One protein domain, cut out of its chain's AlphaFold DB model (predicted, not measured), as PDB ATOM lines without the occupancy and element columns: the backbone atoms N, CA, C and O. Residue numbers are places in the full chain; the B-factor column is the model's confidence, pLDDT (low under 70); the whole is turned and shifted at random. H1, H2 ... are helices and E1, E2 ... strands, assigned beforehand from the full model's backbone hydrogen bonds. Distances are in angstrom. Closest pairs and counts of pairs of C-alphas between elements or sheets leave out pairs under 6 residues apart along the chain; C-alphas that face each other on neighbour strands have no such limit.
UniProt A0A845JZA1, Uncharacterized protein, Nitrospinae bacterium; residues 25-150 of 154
ATOM      1  N   LEU A  25     -37.379  17.126  62.669       86.12
ATOM      2  CA  LEU A  25     -38.264  15.973  62.452       86.12
ATOM      3  C   LEU A  25     -38.648  15.283  63.762       86.12
ATOM      4  O   LEU A  25     -39.818  14.964  63.963       86.12
ATOM      5  N   ASN A  26     -37.686  15.082  64.664       85.81
ATOM      6  CA  ASN A  26     -37.945  14.443  65.951       85.81
ATOM      7  C   ASN A  26     -38.860  15.307  66.832       85.81
ATOM      8  O   ASN A  26     -39.831  14.816  67.406       85.81
ATOM      9  N   MET A  27     -38.580  16.609  66.929       85.44
ATOM     10  CA  MET A  27     -39.417  17.531  67.701       85.44
ATOM     11  C   MET A  27     -40.833  17.624  67.126       85.44
ATOM     12  O   MET A  27     -41.811  17.552  67.875       85.44
ATOM     13  N   ALA A  28     -40.944  17.743  65.803       80.06
ATOM     14  CA  ALA A  28     -42.213  17.892  65.116       80.06
ATOM     15  C   ALA A  28     -43.056  16.613  65.181       80.06
ATOM     16  O   ALA A  28     -44.230  16.696  65.526       80.06
ATOM     17  N   GLY A  29     -42.463  15.435  64.964       77.06
ATOM     18  CA  GLY A  29     -43.174  14.155  65.067       77.06
ATOM     19  C   GLY A  29     -43.716  13.861  66.472       77.06
ATOM     20  O   GLY A  29     -44.754  13.214  66.612       77.06
ATOM     21  N   ASN A  30     -43.059  14.379  67.514       81.25
ATOM     22  CA  ASN A  30     -43.539  14.262  68.894       81.25
ATOM     23  C   ASN A  30     -44.629  15.287  69.242       81.25
ATOM     24  O   ASN A  30     -45.494  14.994  70.069       81.25
ATOM     25  N   SER A  31     -44.591  16.473  68.626       84.75
ATOM     26  CA  SER A  31     -45.453  17.607  68.993       84.75
ATOM     27  C   SER A  31     -46.697  17.741  68.113       84.75
ATOM     28  O   SER A  31     -47.732  18.187  68.599       84.75
ATOM     29  N   PHE A  32     -46.615  17.336  66.843       82.00
ATOM     30  CA  PHE A  32     -47.657  17.527  65.837       82.00
ATOM     31  C   PHE A  32     -47.948  16.215  65.102       82.00
ATOM     32  O   PHE A  32     -47.262  15.838  64.151       82.00
ATOM     33  N   LYS A  33     -48.985  15.500  65.544       80.56
ATOM     34  CA  LYS A  33     -49.366  14.191  64.973       80.56
ATOM     35  C   LYS A  33     -50.183  14.325  63.685       80.56
ATOM     36  O   LYS A  33     -50.282  13.381  62.897       80.56
ATOM     37  N   GLU A  34     -50.791  15.489  63.496       80.81
ATOM     38  CA  GLU A  34     -51.630  15.860  62.365       80.81
ATOM     39  C   GLU A  34     -50.817  16.191  61.108       80.81
ATOM     40  O   GLU A  34     -51.271  15.914  59.997       80.81
ATOM     41  N   PHE A  35     -49.600  16.718  61.266       82.06
ATOM     42  CA  PHE A  35     -48.747  17.092  60.143       82.06
ATOM     43  C   PHE A  35     -47.902  15.923  59.647       82.06
ATOM     44  O   PHE A  35     -47.577  14.983  60.377       82.06
ATOM     45  N   LYS A  36     -47.557  15.977  58.361       85.94
ATOM     46  CA  LYS A  36     -46.654  15.024  57.723       85.94
ATOM     47  C   LYS A  36     -45.331  15.710  57.456       85.94
ATOM     48  O   LYS A  36     -45.289  16.880  57.086       85.94
ATOM     49  N   PHE A  37     -44.256  14.957  57.630       89.12
ATOM     50  CA  PHE A  37     -42.908  15.457  57.452       89.12
ATOM     51  C   PHE A  37     -42.108  14.504  56.580       89.12
ATOM     52  O   PHE A  37     -42.398  13.306  56.513       89.12
ATOM     53  N   SER A  38     -41.088  15.046  55.932       91.44
ATOM     54  CA  SER A  38     -40.072  14.258  55.256       91.44
ATOM     55  C   SER A  38     -38.703  14.890  55.460       91.44
ATOM     56  O   SER A  38     -38.571  16.114  55.549       91.44
ATOM     57  N   TYR A  39     -37.690  14.034  55.550       92.00
ATOM     58  CA  TYR A  39     -36.309  14.485  55.548       92.00
ATOM     59  C   TYR A  39     -35.957  14.973  54.148       92.00
ATOM     60  O   TYR A  39     -35.974  14.202  53.192       92.00
ATOM     61  N   ASP A  40     -35.661  16.259  54.048       90.25
ATOM     62  CA  ASP A  40     -35.173  16.909  52.843       90.25
ATOM     63  C   ASP A  40     -33.720  16.471  52.632       90.25
ATOM     64  O   ASP A  40     -32.819  16.824  53.398       90.25
ATOM     65  N   ARG A  41     -33.499  15.636  51.617       91.50
ATOM     66  CA  ARG A  41     -32.157  15.267  51.186       91.50
ATOM     67  C   ARG A  41     -31.862  15.897  49.838       91.50
ATOM     68  O   ARG A  41     -32.382  15.458  48.817       91.50
ATOM     69  N   GLU A  42     -30.924  16.830  49.820       89.56
ATOM     70  CA  GLU A  42     -30.337  17.343  48.587       89.56
ATOM     71  C   GLU A  42     -29.096  16.513  48.194       89.56
ATOM     72  O   GLU A  42     -28.133  16.399  48.958       89.56
ATOM     73  N   ILE A  43     -29.104  15.916  46.998       88.19
ATOM     74  CA  ILE A  43     -27.955  15.206  46.426       88.19
ATOM     75  C   ILE A  43     -27.037  16.210  45.739       88.19
ATOM     76  O   ILE A  43     -27.431  16.905  44.804       88.19
ATOM     77  N   SER A  44     -25.789  16.271  46.197       77.62
ATOM     78  CA  SER A  44     -24.746  17.102  45.599       77.62
ATOM     79  C   SER A  44     -24.041  16.403  44.437       77.62
ATOM     80  O   SER A  44     -23.813  15.198  44.491       77.62
ATOM     81  N   SER A  45     -23.564  17.186  43.469       66.69
ATOM     82  CA  SER A  45     -22.752  16.753  42.320       66.69
ATOM     83  C   SER A  45     -21.303  16.344  42.642       66.69
ATOM     84  O   SER A  45     -20.517  16.089  41.731       66.69
ATOM     85  N   VAL A  46     -20.902  16.303  43.917       68.00
ATOM     86  CA  VAL A  46     -19.523  15.969  44.313       68.00
ATOM     87  C   VAL A  46     -19.343  14.469  44.547       68.00
ATOM     88  O   VAL A  46     -20.306  13.759  44.797       68.00
ATOM     89  N   LYS A  47     -18.092  13.996  44.467       66.50
ATOM     90  CA  LYS A  47     -17.647  12.589  44.528       66.50
ATOM     91  C   LYS A  47     -18.247  11.791  45.703       66.50
ATOM     92  O   LYS A  47     -17.616  11.644  46.750       66.50
ATOM     93  N   ILE A  48     -19.443  11.236  45.508       77.31
ATOM     94  CA  ILE A  48     -20.089  10.309  46.439       77.31
ATOM     95  C   ILE A  48     -19.444   8.936  46.267       77.31
ATOM     96  O   ILE A  48     -19.555   8.302  45.224       77.31
ATOM     97  N   ILE A  49     -18.769   8.471  47.315       78.94
ATOM     98  CA  ILE A  49     -18.164   7.131  47.357       78.94
ATOM     99  C   ILE A  49     -19.118   6.071  47.922       78.94
ATOM    100  O   ILE A  49     -18.944   4.885  47.665       78.94
ATOM    101  N   ASN A  50     -20.130   6.485  48.690       87.62
ATOM    102  CA  ASN A  50     -21.101   5.594  49.318       87.62
ATOM    103  C   ASN A  50     -22.529   6.078  49.053       87.62
ATOM    104  O   ASN A  50     -23.106   6.805  49.856       87.62
ATOM    105  N   TYR A  51     -23.112   5.639  47.940       88.94
ATOM    106  CA  TYR A  51     -24.470   6.016  47.540       88.94
ATOM    107  C   TYR A  51     -25.549   5.602  48.557       88.94
ATOM    108  O   TYR A  51     -26.537   6.316  48.716       88.94
ATOM    109  N   HIS A  52     -25.348   4.511  49.307       90.50
ATOM    110  CA  HIS A  52     -26.297   4.067  50.335       90.50
ATOM    111  C   HIS A  52     -26.422   5.054  51.499       90.50
ATOM    112  O   HIS A  52     -27.463   5.102  52.139       90.50
ATOM    113  N   ALA A  53     -25.399   5.867  51.778       89.94
ATOM    114  CA  ALA A  53     -25.491   6.890  52.822       89.94
ATOM    115  C   ALA A  53     -26.446   8.040  52.447       89.94
ATOM    116  O   ALA A  53     -26.845   8.825  53.309       89.94
ATOM    117  N   HIS A  54     -26.806   8.140  51.166       92.00
ATOM    118  CA  HIS A  54     -27.637   9.204  50.620       92.00
ATOM    119  C   HIS A  54     -29.075   8.772  50.329       92.00
ATOM    120  O   HIS A  54     -29.885   9.635  49.994       92.00
ATOM    121  N   THR A  55     -29.409   7.489  50.503       94.25
ATOM    122  CA  THR A  55     -30.799   7.023  50.440       94.25
ATOM    123  C   THR A  55     -31.639   7.715  51.509       94.25
ATOM    124  O   THR A  55     -31.145   8.160  52.556       94.25
ATOM    125  N   THR A  56     -32.920   7.862  51.213       94.56
ATOM    126  CA  THR A  56     -33.852   8.678  51.998       94.56
ATOM    127  C   THR A  56     -34.896   7.821  52.703       94.56
ATOM    128  O   THR A  56     -35.305   8.117  53.829       94.56
ATOM    129  N   VAL A  57     -35.235   6.681  52.104       94.31
ATOM    130  CA  VAL A  57     -36.241   5.736  52.586       94.31
ATOM    131  C   VAL A  57     -35.939   5.188  53.992       94.31
ATOM    132  O   VAL A  57     -36.864   5.155  54.806       94.31
ATOM    133  N   PRO A  58     -34.688   4.837  54.365       93.31
ATOM    134  CA  PRO A  58     -34.390   4.401  55.732       93.31
ATOM    135  C   PRO A  58     -34.693   5.467  56.788       93.31
ATOM    136  O   PRO A  58     -35.108   5.134  57.895       93.31
ATOM    137  N   ILE A  59     -34.529   6.751  56.450       91.31
ATOM    138  CA  ILE A  59     -34.854   7.855  57.360       91.31
ATOM    139  C   ILE A  59     -36.374   7.952  57.514       91.31
ATOM    140  O   ILE A  59     -36.875   8.077  58.628       91.31
ATOM    141  N   ALA A  60     -37.135   7.827  56.424       91.25
ATOM    142  CA  ALA A  60     -38.592   7.775  56.515       91.25
ATOM    143  C   ALA A  60     -39.071   6.612  57.411       91.25
ATOM    144  O   ALA A  60     -39.951   6.816  58.247       91.25
ATOM    145  N   MET A  61     -38.439   5.434  57.327       89.75
ATOM    146  CA  MET A  61     -38.719   4.297  58.221       89.75
ATOM    147  C   MET A  61     -38.388   4.596  59.687       89.75
ATOM    148  O   MET A  61     -39.219   4.338  60.558       89.75
ATOM    149  N   GLU A  62     -37.200   5.149  59.956       88.75
ATOM    150  CA  GLU A  62     -36.725   5.521  61.300       88.75
ATOM    151  C   GLU A  62     -37.743   6.424  62.013       88.75
ATOM    152  O   GLU A  62     -38.118   6.176  63.160       88.75
ATOM    153  N   PHE A  63     -38.263   7.421  61.294       84.44
ATOM    154  CA  PHE A  63     -39.231   8.387  61.813       84.44
ATOM    155  C   PHE A  63     -40.697   7.949  61.659       84.44
ATOM    156  O   PHE A  63     -41.596   8.710  62.014       84.44
ATOM    157  N   LYS A  64     -40.965   6.735  61.151       85.00
ATOM    158  CA  LYS A  64     -42.319   6.226  60.842       85.00
ATOM    159  C   LYS A  64     -43.130   7.178  59.950       85.00
ATOM    160  O   LYS A  64     -44.353   7.288  60.074       85.00
ATOM    161  N   ASN A  65     -42.445   7.861  59.040       85.00
ATOM    162  CA  ASN A  65     -43.039   8.763  58.067       85.00
ATOM    163  C   ASN A  65     -43.486   7.999  56.821       85.00
ATOM    164  O   ASN A  65     -42.857   7.039  56.383       85.00
ATOM    165  N   ARG A  66     -44.576   8.471  56.212       87.88
ATOM    166  CA  ARG A  66     -45.098   7.928  54.947       87.88
ATOM    167  C   ARG A  66     -44.437   8.527  53.712       87.88
ATOM    168  O   ARG A  66     -44.752   8.102  52.611       87.88
ATOM    169  N   PHE A  67     -43.580   9.526  53.887       91.75
ATOM    170  CA  PHE A  67     -42.975  10.276  52.801       91.75
ATOM    171  C   PHE A  67     -41.463  10.246  52.930       91.75
ATOM    172  O   PHE A  67     -40.922  10.424  54.022       91.75
ATOM    173  N   SER A  68     -40.812  10.061  51.792       94.69
ATOM    174  CA  SER A  68     -39.387  10.253  51.595       94.69
ATOM    175  C   SER A  68     -39.185  11.336  50.553       94.69
ATOM    176  O   SER A  68     -39.971  11.445  49.613       94.69
ATOM    177  N   SER A  69     -38.184  12.189  50.734       95.38
ATOM    178  CA  SER A  69     -37.995  13.360  49.891       95.38
ATOM    179  C   SER A  69     -36.548  13.474  49.450       95.38
ATOM    180  O   SER A  69     -35.635  13.416  50.270       95.38
ATOM    181  N   ILE A  70     -36.339  13.622  48.146       95.38
ATOM    182  CA  ILE A  70     -35.007  13.675  47.558       95.38
ATOM    183  C   ILE A  70     -34.959  14.723  46.455       95.38
ATOM    184  O   ILE A  70     -35.851  14.805  45.609       95.38
ATOM    185  N   GLY A  71     -33.893  15.509  46.456       93.50
ATOM    186  CA  GLY A  71     -33.643  16.495  45.429       93.50
ATOM    187  C   GLY A  71     -32.243  16.452  44.866       93.50
ATOM    188  O   GLY A  71     -31.367  15.754  45.374       93.50
ATOM    189  N   LEU A  72     -32.042  17.183  43.777       90.38
ATOM    190  CA  LEU A  72     -30.760  17.273  43.091       90.38
ATOM    191  C   LEU A  72     -30.280  18.721  43.074       90.38
ATOM    192  O   LEU A  72     -30.954  19.596  42.528       90.38
ATOM    193  N   LYS A  73     -29.082  18.950  43.612       82.31
ATOM    194  CA  LYS A  73     -28.403  20.240  43.521       82.31
ATOM    195  C   LYS A  73     -27.769  20.404  42.151       82.31
ATOM    196  O   LYS A  73     -26.672  19.898  41.901       82.31
ATOM    197  N   ASP A  74     -28.433  21.138  41.272       67.25
ATOM    198  CA  ASP A  74     -27.909  21.442  39.939       67.25
ATOM    199  C   ASP A  74     -27.036  22.715  39.980       67.25
ATOM    200  O   ASP A  74     -27.428  23.789  39.537       67.25
ATOM    201  N   ASN A  75     -25.847  22.615  40.584       58.78
ATOM    202  CA  ASN A  75     -24.843  23.694  40.618       58.78
ATOM    203  C   ASN A  75     -23.870  23.608  39.422       58.78
ATOM    204  O   ASN A  75     -22.664  23.823  39.572       58.78
ATOM    205  N   LEU A  76     -24.344  23.223  38.236       55.47
ATOM    206  CA  LEU A  76     -23.458  22.937  37.108       55.47
ATOM    207  C   LEU A  76     -23.245  24.170  36.224       55.47
ATOM    208  O   LEU A  76     -23.780  24.289  35.127       55.47
ATOM    209  N   SER A  77     -22.362  25.062  36.672       56.97
ATOM    210  CA  SER A  77     -21.654  25.982  35.765       56.97
ATOM    211  C   SER A  77     -20.666  25.233  34.851       56.97
ATOM    212  O   SER A  77     -20.152  25.802  33.892       56.97
ATOM    213  N   MET A  78     -20.365  23.968  35.167       57.09
ATOM    214  CA  MET A  78     -19.404  23.103  34.481       57.09
ATOM    215  C   MET A  78     -19.938  21.663  34.429       57.09
ATOM    216  O   MET A  78     -20.576  21.240  35.391       57.09
ATOM    217  N   PRO A  79     -19.644  20.887  33.370       64.56
ATOM    218  CA  PRO A  79     -19.910  19.449  33.341       64.56
ATOM    219  C   PRO A  79     -19.176  18.735  34.485       64.56
ATOM    220  O   PRO A  79     -17.995  19.006  34.717       64.56
ATOM    221  N   SER A  80     -19.844  17.813  35.180       70.00
ATOM    222  CA  SER A  80     -19.211  16.927  36.164       70.00
ATOM    223  C   SER A  80     -19.239  15.476  35.689       70.00
ATOM    224  O   SER A  80     -20.181  15.062  35.018       70.00
ATOM    225  N   ASP A  81     -18.208  14.714  36.056       73.44
ATOM    226  CA  ASP A  81     -18.117  13.270  35.832       73.44
ATOM    227  C   ASP A  81     -17.985  12.554  37.196       73.44
ATOM    228  O   ASP A  81     -17.015  12.820  37.923       73.44
ATOM    229  N   PRO A  82     -18.949  11.699  37.593       78.81
ATOM    230  CA  PRO A  82     -20.169  11.345  36.855       78.81
ATOM    231  C   PRO A  82     -21.227  12.466  36.825       78.81
ATOM    232  O   PRO A  82     -21.200  13.398  37.637       78.81
ATOM    233  N   ASP A  83     -22.173  12.362  35.884       84.31
ATOM    234  CA  ASP A  83     -23.327  13.265  35.786       84.31
ATOM    235  C   ASP A  83     -24.145  13.184  37.095       84.31
ATOM    236  O   ASP A  83     -24.521  12.083  37.520       84.31
ATOM    237  N   PRO A  84     -24.464  14.306  37.767       87.19
ATOM    238  CA  PRO A  84     -25.223  14.289  39.013       87.19
ATOM    239  C   PRO A  84     -26.619  13.697  38.831       87.19
ATOM    240  O   PRO A  84     -27.181  13.136  39.773       87.19
ATOM    241  N   TRP A  85     -27.171  13.774  37.620       90.12
ATOM    242  CA  TRP A  85     -28.414  13.102  37.276       90.12
ATOM    243  C   TRP A  85     -28.283  11.575  37.314       90.12
ATOM    244  O   TRP A  85     -29.195  10.891  37.786       90.12
ATOM    245  N   ASP A  86     -27.154  11.022  36.875       89.75
ATOM    246  CA  ASP A  86     -26.900   9.582  36.957       89.75
ATOM    247  C   ASP A  86     -26.730   9.126  38.406       89.75
ATOM    248  O   ASP A  86     -27.327   8.122  38.808       89.75
ATOM    249  N   ILE A  87     -26.014   9.910  39.218       90.00
ATOM    250  CA  ILE A  87     -25.896   9.668  40.661       90.00
ATOM    251  C   ILE A  87     -27.278   9.675  41.328       90.00
ATOM    252  O   ILE A  87     -27.617   8.760  42.081       90.00
ATOM    253  N   TYR A  88     -28.092  10.690  41.029       93.38
ATOM    254  CA  TYR A  88     -29.445  10.824  41.556       93.38
ATOM    255  C   TYR A  88     -30.307   9.605  41.209       93.38
ATOM    256  O   TYR A  88     -30.903   9.003  42.103       93.38
ATOM    257  N   LYS A  89     -30.339   9.194  39.933       93.69
ATOM    258  CA  LYS A  89     -31.104   8.011  39.496       93.69
ATOM    259  C   LYS A  89     -30.632   6.745  40.205       93.69
ATOM    260  O   LYS A  89     -31.459   5.904  40.561       93.69
ATOM    261  N   PHE A  90     -29.324   6.601  40.413       93.19
ATOM    262  CA  PHE A  90     -28.773   5.447  41.111       93.19
ATOM    263  C   PHE A  90     -29.261   5.386  42.563       93.19
ATOM    264  O   PHE A  90     -29.798   4.361  42.978       93.19
ATOM    265  N   ILE A  91     -29.155   6.491  43.309       94.69
ATOM    266  CA  ILE A  91     -29.644   6.577  44.696       94.69
ATOM    267  C   ILE A  91     -31.157   6.338  44.754       94.69
ATOM    268  O   ILE A  91     -31.617   5.544  45.572       94.69
ATOM    269  N   LEU A  92     -31.921   6.950  43.849       95.81
ATOM    270  CA  LEU A  92     -33.368   6.755  43.759       95.81
ATOM    271  C   LEU A  92     -33.733   5.279  43.508       95.81
ATOM    272  O   LEU A  92     -34.650   4.745  44.125       95.81
ATOM    273  N   THR A  93     -32.971   4.582  42.663       95.44
ATOM    274  CA  THR A  93     -33.155   3.140  42.426       95.44
ATOM    275  C   THR A  93     -32.871   2.312  43.683       95.44
ATOM    276  O   THR A  93     -33.540   1.306  43.923       95.44
ATOM    277  N   LEU A  94     -31.892   2.711  44.503       95.75
ATOM    278  CA  LEU A  94     -31.650   2.070  45.799       95.75
ATOM    279  C   LEU A  94     -32.825   2.292  46.761       95.75
ATOM    280  O   LEU A  94     -33.228   1.346  47.434       95.75
ATOM    281  N   ASP A  95     -33.389   3.502  46.800       95.81
ATOM    282  CA  ASP A  95     -34.576   3.819  47.602       95.81
ATOM    283  C   ASP A  95     -35.782   2.954  47.200       95.81
ATOM    284  O   ASP A  95     -36.411   2.353  48.071       95.81
ATOM    285  N   PHE A  96     -36.056   2.785  45.902       95.19
ATOM    286  CA  PHE A  96     -37.130   1.891  45.444       95.19
ATOM    287  C   PHE A  96     -36.931   0.439  45.895       95.19
ATOM    288  O   PHE A  96     -37.856  -0.164  46.437       95.19
ATOM    289  N   LYS A  97     -35.708  -0.100  45.782       93.94
ATOM    290  CA  LYS A  97     -35.396  -1.453  46.278       93.94
ATOM    291  C   LYS A  97     -35.637  -1.592  47.782       93.94
ATOM    292  O   LYS A  97     -36.112  -2.627  48.241       93.94
ATOM    293  N   LEU A  98     -35.298  -0.563  48.559       93.88
ATOM    294  CA  LEU A  98     -35.543  -0.548  50.002       93.88
ATOM    295  C   LEU A  98     -37.041  -0.526  50.319       93.88
ATOM    296  O   LEU A  98     -37.469  -1.203  51.253       93.88
ATOM    297  N   ILE A  99     -37.832   0.214  49.540       91.94
ATOM    298  CA  ILE A  99     -39.289   0.232  49.688       91.94
ATOM    299  C   ILE A  99     -39.888  -1.137  49.382       91.94
ATOM    300  O   ILE A  99     -40.717  -1.601  50.161       91.94
ATOM    301  N   ASP A 100     -39.492  -1.785  48.289       89.44
ATOM    302  CA  ASP A 100     -40.065  -3.082  47.920       89.44
ATOM    303  C   ASP A 100     -39.801  -4.136  49.005       89.44
ATOM    304  O   ASP A 100     -40.740  -4.772  49.481       89.44
ATOM    305  N   ASN A 101     -38.575  -4.191  49.534       86.25
ATOM    306  CA  ASN A 101     -38.240  -5.044  50.682       86.25
ATOM    307  C   ASN A 101     -39.058  -4.696  51.948       86.25
ATOM    308  O   ASN A 101     -39.367  -5.557  52.777       86.25
ATOM    309  N   TYR A 102     -39.407  -3.422  52.140       81.62
ATOM    310  CA  TYR A 102     -40.193  -2.979  53.293       81.62
ATOM    311  C   TYR A 102     -41.693  -3.248  53.157       81.62
ATOM    312  O   TYR A 102     -42.348  -3.552  54.155       81.62
ATOM    313  N   LYS A 103     -42.246  -3.188  51.941       76.62
ATOM    314  CA  LYS A 103     -43.631  -3.604  51.661       76.62
ATOM    315  C   LYS A 103     -43.835  -5.089  51.946       76.62
ATOM    316  O   LYS A 103     -44.879  -5.482  52.449       76.62
ATOM    317  N   GLU A 104     -42.844  -5.924  51.643       73.62
ATOM    318  CA  GLU A 104     -42.917  -7.358  51.952       73.62
ATOM    319  C   GLU A 104     -42.962  -7.622  53.465       73.62
ATOM    320  O   GLU A 104     -43.537  -8.614  53.908       73.62
ATOM    321  N   SER A 105     -42.393  -6.718  54.269       65.69
ATOM    322  CA  SER A 105     -42.336  -6.844  55.730       65.69
ATOM    323  C   SER A 105     -43.407  -6.043  56.480       65.69
ATOM    324  O   SER A 105     -43.663  -6.328  57.652       65.69
ATOM    325  N   THR A 106     -44.062  -5.067  55.843       67.00
ATOM    326  CA  THR A 106     -45.083  -4.210  56.468       67.00
ATOM    327  C   THR A 106     -46.187  -3.812  55.482       67.00
ATOM    328  O   THR A 106     -45.948  -3.646  54.295       67.00
ATOM    329  N   ALA A 107     -47.399  -3.526  55.973       65.44
ATOM    330  CA  ALA A 107     -48.472  -2.963  55.139       65.44
ATOM    331  C   ALA A 107     -48.262  -1.473  54.769       65.44
ATOM    332  O   ALA A 107     -49.157  -0.842  54.203       65.44
ATOM    333  N   ASN A 108     -47.114  -0.879  55.118       76.38
ATOM    334  CA  ASN A 108     -46.868   0.552  54.984       76.38
ATOM    335  C   ASN A 108     -46.004   0.850  53.759       76.38
ATOM    336  O   ASN A 108     -44.828   0.504  53.703       76.38
ATOM    337  N   TYR A 109     -46.580   1.572  52.802       86.50
ATOM    338  CA  TYR A 109     -45.849   2.118  51.666       86.50
ATOM    339  C   TYR A 109     -45.314   3.524  51.969       86.50
ATOM    340  O   TYR A 109     -46.061   4.386  52.447       86.50
ATOM    341  N   ILE A 110     -44.030   3.745  51.672       92.38
ATOM    342  CA  ILE A 110     -43.384   5.060  51.733       92.38
ATOM    343  C   ILE A 110     -43.428   5.668  50.334       92.38
ATOM    344  O   ILE A 110     -42.892   5.087  49.396       92.38
ATOM    345  N   LYS A 111     -44.046   6.843  50.221       93.69
ATOM    346  CA  LYS A 111     -44.141   7.622  48.988       93.69
ATOM    347  C   LYS A 111     -42.866   8.437  48.765       93.69
ATOM    348  O   LYS A 111     -42.419   9.112  49.696       93.69
ATOM    349  N   ILE A 112     -42.308   8.440  47.557       96.00
ATOM    350  CA  ILE A 112     -41.137   9.254  47.197       96.00
ATOM    351  C   ILE A 112     -41.571  10.555  46.511       96.00
ATOM    352  O   ILE A 112     -42.207  10.542  45.460       96.00
ATOM    353  N   ILE A 113     -41.150  11.687  47.076       95.81
ATOM    354  CA  ILE A 113     -41.329  13.027  46.510       95.81
ATOM    355  C   ILE A 113     -39.981  13.540  45.998       95.81
ATOM    356  O   ILE A 113     -39.048  13.760  46.773       95.81
ATOM    357  N   SER A 114     -39.903  13.779  44.695       96.25
ATOM    358  CA  SER A 114     -38.726  14.304  44.012       96.25
ATOM    359  C   SER A 114     -38.829  15.815  43.791       96.25
ATOM    360  O   SER A 114     -39.884  16.302  43.380       96.25
ATOM    361  N   TRP A 115     -37.768  16.585  44.048       94.38
ATOM    362  CA  TRP A 115     -37.814  18.049  43.914       94.38
ATOM    363  C   TRP A 115     -36.438  18.699  43.677       94.38
ATOM    364  O   TRP A 115     -35.404  18.098  43.903       94.38
ATOM    365  N   THR A 116     -36.332  19.929  43.190       93.62
ATOM    366  CA  THR A 116     -37.310  20.614  42.342       93.62
ATOM    367  C   THR A 116     -36.922  20.350  40.892       93.62
ATOM    368  O   THR A 116     -35.838  20.746  40.464       93.62
ATOM    369  N   PHE A 117     -37.792  19.704  40.115       94.44
ATOM    370  CA  PHE A 117     -37.494  19.356  38.723       94.44
ATOM    371  C   PHE A 117     -38.348  20.167  37.750       94.44
ATOM    372  O   PHE A 117     -39.573  20.196  37.831       94.44
ATOM    373  N   ASN A 118     -37.677  20.834  36.809       94.50
ATOM    374  CA  ASN A 118     -38.301  21.703  35.805       94.50
ATOM    375  C   ASN A 118     -38.043  21.244  34.361       94.50
ATOM    376  O   ASN A 118     -38.769  21.644  33.451       94.50
ATOM    377  N   ASP A 119     -37.001  20.437  34.150       94.25
ATOM    378  CA  ASP A 119     -36.649  19.888  32.843       94.25
ATOM    379  C   ASP A 119     -37.601  18.749  32.462       94.25
ATOM    380  O   ASP A 119     -37.805  17.807  33.229       94.25
ATOM    381  N   GLU A 120     -38.162  18.818  31.256       95.81
ATOM    382  CA  GLU A 120     -39.150  17.849  30.786       95.81
ATOM    383  C   GLU A 120     -38.572  16.434  30.674       95.81
ATOM    384  O   GLU A 120     -39.255  15.474  31.029       95.81
ATOM    385  N   LYS A 121     -37.318  16.270  30.228       95.56
ATOM    386  CA  LYS A 121     -36.712  14.935  30.095       95.56
ATOM    387  C   LYS A 121     -36.539  14.284  31.466       95.56
ATOM    388  O   LYS A 121     -36.865  13.105  31.620       95.56
ATOM    389  N   LYS A 122     -36.082  15.046  32.467       95.44
ATOM    390  CA  LYS A 122     -35.993  14.585  33.862       95.44
ATOM    391  C   LYS A 122     -37.384  14.270  34.427       95.44
ATOM    392  O   LYS A 122     -37.555  13.192  34.985       95.44
ATOM    393  N   ILE A 123     -38.394  15.121  34.209       96.94
ATOM    394  CA  ILE A 123     -39.783  14.858  34.644       96.94
ATOM    395  C   ILE A 123     -40.334  13.569  34.013       96.94
ATOM    396  O   ILE A 123     -40.844  12.714  34.732       96.94
ATOM    397  N   ARG A 124     -40.181  13.375  32.695       97.62
ATOM    398  CA  ARG A 124     -40.590  12.136  32.003       97.62
ATOM    399  C   ARG A 124     -39.901  10.907  32.594       97.62
ATOM    400  O   ARG A 124     -40.537   9.881  32.805       97.62
ATOM    401  N   CYS A 125     -38.605  11.013  32.887       97.06
ATOM    402  CA  CYS A 125     -37.865   9.940  33.541       97.06
ATOM    403  C   CYS A 125     -38.410   9.639  34.943       97.06
ATOM    404  O   CYS A 125     -38.598   8.475  35.265       97.06
ATOM    405  N   LEU A 126     -38.682  10.660  35.758       97.12
ATOM    406  CA  LEU A 126     -39.240  10.496  37.105       97.12
ATOM    407  C   LEU A 126     -40.619   9.825  37.071       97.12
ATOM    408  O   LEU A 126     -40.858   8.901  37.841       97.12
ATOM    409  N   ILE A 127     -41.485  10.227  36.136       95.88
ATOM    410  CA  ILE A 127     -42.798   9.599  35.915       95.88
ATOM    411  C   ILE A 127     -42.645   8.129  35.495       95.88
ATOM    412  O   ILE A 127     -43.412   7.283  35.934       95.88
ATOM    413  N   ASN A 128     -41.668   7.804  34.643       95.62
ATOM    414  CA  ASN A 128     -41.395   6.417  34.244       95.62
ATOM    415  C   ASN A 128     -40.783   5.565  35.360       95.62
ATOM    416  O   ASN A 128     -40.949   4.352  35.342       95.62
ATOM    417  N   LEU A 129     -40.056   6.184  36.289       94.69
ATOM    418  CA  LEU A 129     -39.534   5.526  37.487       94.69
ATOM    419  C   LEU A 129     -40.602   5.373  38.583       94.69
ATOM    420  O   LEU A 129     -40.288   4.821  39.628       94.69
ATOM    421  N   ASP A 130     -41.827   5.858  38.349       92.75
ATOM    422  CA  ASP A 130     -42.962   5.809  39.274       92.75
ATOM    423  C   ASP A 130     -42.664   6.455  40.645       92.75
ATOM    424  O   ASP A 130     -42.988   5.909  41.701       92.75
ATOM    425  N   VAL A 131     -42.059   7.654  40.650       95.50
ATOM    426  CA  VAL A 131     -42.078   8.496  41.864       95.50
ATOM    427  C   VAL A 131     -43.503   8.980  42.148       95.50
ATOM    428  O   VAL A 131     -44.237   9.348  41.231       95.50
ATOM    429  N   ASP A 132     -43.878   9.048  43.422       94.06
ATOM    430  CA  ASP A 132     -45.232   9.427  43.848       94.06
ATOM    431  C   ASP A 132     -45.538  10.920  43.712       94.06
ATOM    432  O   ASP A 132     -46.699  11.326  43.677       94.06
ATOM    433  N   GLY A 133     -44.505  11.761  43.699       93.56
ATOM    434  CA  GLY A 133     -44.672  13.205  43.622       93.56
ATOM    435  C   GLY A 133     -43.466  13.902  43.015       93.56
ATOM    436  O   GLY A 133     -42.321  13.505  43.228       93.56
ATOM    437  N   ILE A 134     -43.735  14.977  42.278       95.75
ATOM    438  CA  ILE A 134     -42.717  15.850  41.694       95.75
ATOM    439  C   ILE A 134     -43.043  17.287  42.093       95.75
ATOM    440  O   ILE A 134     -44.091  17.813  41.722       95.75
ATOM    441  N   VAL A 135     -42.139  17.938  42.823       95.31
ATOM    442  CA  VAL A 135     -42.211  19.386  43.048       95.31
ATOM    443  C   VAL A 135     -41.533  20.083  41.876       95.31
ATOM    444  O   VAL A 135     -40.419  19.739  41.471       95.31
ATOM    445  N   THR A 136     -42.218  21.074  41.321       95.00
ATOM    446  CA  THR A 136     -41.787  21.821  40.143       95.00
ATOM    447  C   THR A 136     -42.217  23.278  40.264       95.00
ATOM    448  O   THR A 136     -43.217  23.585  40.913       95.00
ATOM    449  N   ASN A 137     -41.496  24.175  39.595       95.94
ATOM    450  CA  ASN A 137     -41.912  25.570  39.452       95.94
ATOM    451  C   ASN A 137     -43.009  25.740  38.384       95.94
ATOM    452  O   ASN A 137     -43.568  26.827  38.258       95.94
ATOM    453  N   TYR A 138     -43.303  24.685  37.615       95.38
ATOM    454  CA  TYR A 138     -44.278  24.677  36.522       95.38
ATOM    455  C   TYR A 138     -45.333  23.576  36.743       95.38
ATOM    456  O   TYR A 138     -45.333  22.564  36.031       95.38
ATOM    457  N   PRO A 139     -46.200  23.710  37.764       92.25
ATOM    458  CA  PRO A 139     -47.107  22.645  38.206       92.25
ATOM    459  C   PRO A 139     -48.060  22.164  37.108       92.25
ATOM    460  O   PRO A 139     -48.432  20.993  37.078       92.25
ATOM    461  N   GLU A 140     -48.407  23.021  36.150       92.88
ATOM    462  CA  GLU A 140     -49.257  22.681  35.011       92.88
ATOM    463  C   GLU A 140     -48.586  21.751  33.987       92.88
ATOM    464  O   GLU A 140     -49.279  21.192  33.132       92.88
ATOM    465  N   ARG A 141     -47.255  21.591  34.030       92.75
ATOM    466  CA  ARG A 141     -46.513  20.747  33.080       92.75
ATOM    467  C   ARG A 141     -46.553  19.274  33.443       92.75
ATOM    468  O   ARG A 141     -46.671  18.454  32.541       92.75
ATOM    469  N   VAL A 142     -46.468  18.930  34.728       94.12
ATOM    470  CA  VAL A 142     -46.389  17.523  35.161       94.12
ATOM    471  C   VAL A 142     -47.621  16.723  34.706       94.12
ATOM    472  O   VAL A 142     -47.422  15.699  34.051       94.12
ATOM    473  N   PRO A 143     -48.872  17.195  34.905       93.62
ATOM    474  CA  PRO A 143     -50.057  16.499  34.402       93.62
ATOM    475  C   PRO A 143     -50.080  16.373  32.874       93.62
ATOM    476  O   PRO A 143     -50.434  15.321  32.353       93.62
ATOM    477  N   LYS A 144     -49.668  17.420  32.142       95.81
ATOM    478  CA  LYS A 144     -49.609  17.395  30.669       95.81
ATOM    479  C   LYS A 144     -48.619  16.347  30.172       95.81
ATOM    480  O   LYS A 144     -48.974  15.520  29.347       95.81
ATOM    481  N   ILE A 145     -47.411  16.341  30.734       96.50
ATOM    482  CA  ILE A 145     -46.370  15.366  30.397       96.50
ATOM    483  C   ILE A 145     -46.853  13.942  30.698       96.50
ATOM    484  O   ILE A 145     -46.661  13.056  29.871       96.50
ATOM    485  N   ALA A 146     -47.495  13.717  31.848       94.94
ATOM    486  CA  ALA A 146     -48.035  12.410  32.214       94.94
ATOM    487  C   ALA A 146     -49.112  11.928  31.223       94.94
ATOM    488  O   ALA A 146     -49.040  10.791  30.752       94.94
ATOM    489  N   LEU A 147     -50.056  12.797  30.845       95.62
ATOM    490  CA  LEU A 147     -51.075  12.489  29.834       95.62
ATOM    491  C   LEU A 147     -50.455  12.214  28.458       95.62
ATOM    492  O   LEU A 147     -50.833  11.242  27.805       95.62
ATOM    493  N   ASP A 148     -49.456  12.999  28.046       96.88
ATOM    494  CA  ASP A 148     -48.711  12.782  26.798       96.88
ATOM    495  C   ASP A 148     -47.965  11.436  26.793       96.88
ATOM    496  O   ASP A 148     -47.736  10.847  25.738       96.88
ATOM    497  N   MET A 149     -47.575  10.933  27.970       96.19
ATOM    498  CA  MET A 149     -46.978   9.604  28.153       96.19
ATOM    499  C   MET A 149     -48.018   8.475  28.212       96.19
ATOM    500  O   MET A 149     -47.642   7.315  28.375       96.19
ATOM    501  N   GLY A 150     -49.311   8.791  28.104       94.62
ATOM    502  CA  GLY A 150     -50.402   7.824  28.208       94.62
ATOM    503  C   GLY A 150     -50.685   7.351  29.636       94.62
ATOM    504  O   GLY A 150     -51.320   6.311  29.809       94.62
TER     505      GLY A 150
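Overview. This is residues 25 to 150 of the 154 residues of an uncharacterized protein of Nitrospinae bacterium (UniProt A0A845JZA1). A small, strongly twisted sheet of three parallel strands has the long helix H4 and the short H3 packed over one face, while its other face is bare. H5 and H6 form a small group beyond the E3 edge, H1 lies far from them by the start of E1, and residues 30 to 35 stick out. The printed part has 126 residues, with six named helices and three named strands in the order H1 E1 H2 H3 E2 H4 E3 H5 H6; the sheet order is E1 E2 E3, and the class is mixed. It is compact, with a radius of gyration of the C-alphas of 15.3 A and spans of 42 by 37 by 29 A.

Arrangement. H1, residues 25 to 31, and E1, residues 36 to 43, come closest at the C-alphas of Leu 25 and Phe 37, 6.8 A apart. E1 is parallel to E2, residues 67 to 72, at 25 degrees, with N 43 and O 71 at 2.8 A. E2 is parallel to E3, residues 111 to 115, at 25 degrees, with N 68 and O 111 at 2.8 A. H2, residues 51 to 54, only grazes the sheet. H3, residues 57 to 62, and H4, residues 84 to 105, are on the same face, at heights over the sheet of 8.6 A and 9.8 A. H4 lies over E2 and runs along the strands, at 2 degrees to E2 on the local plane. H3 touches residues 95 to 99 of H4, closest at the C-alphas of Val 57 and Asp 95, 5.6 A, at a steep tilt of 49 degrees, the same way. H2 touches residues 87 to 94 of H4, closest at the C-alphas of Tyr 51 and Ile 91, 5.9 A. E1, H2 H3, E2 and E2, H4, E3 are strand-helix-strand units, parallel neighbour strands joined through helices, each with a right-handed crossover. H5, residues 120 to 128, only just not on the sheet with 4 pairs of C-alphas within 10 A, touches H6, residues 141 to 148, closest at the C-alphas of Arg 124 and Ile 145, 6.8 A. Every O i to N i+4 pair is within hydrogen-bond range in H1, H3, H5 and H6, and 17 of 18 are in H4; H2 is too short for one.

Along the chain. H1 begins at C-alpha 25, (-38.264, 15.973, 62.452). E1 measures 21.8 A from first to last C-alpha, E2 17.1 A and E3 13.2 A. H4 measures 31.9 A, from C-alpha 84 at (-25.223, 14.289, 39.013). H5 measures 12.2 A, and H6 ends at C-alpha 148, (-48.711, 12.782, 26.798).

Size, cuts and confidence. The C-alphas farthest apart, of Met 78 and Ala 107, are 44.2 A apart. The printed part has no cut. The links E2 to H4 and H5 to H6 are long; in the latter, residues 133 to 134 pair in parallel with residues 113 to 114 of E3. The mean pLDDT of the printed part is 87.7, with residues 45 to 47, 74 to 79 and 105 to 107 under 70.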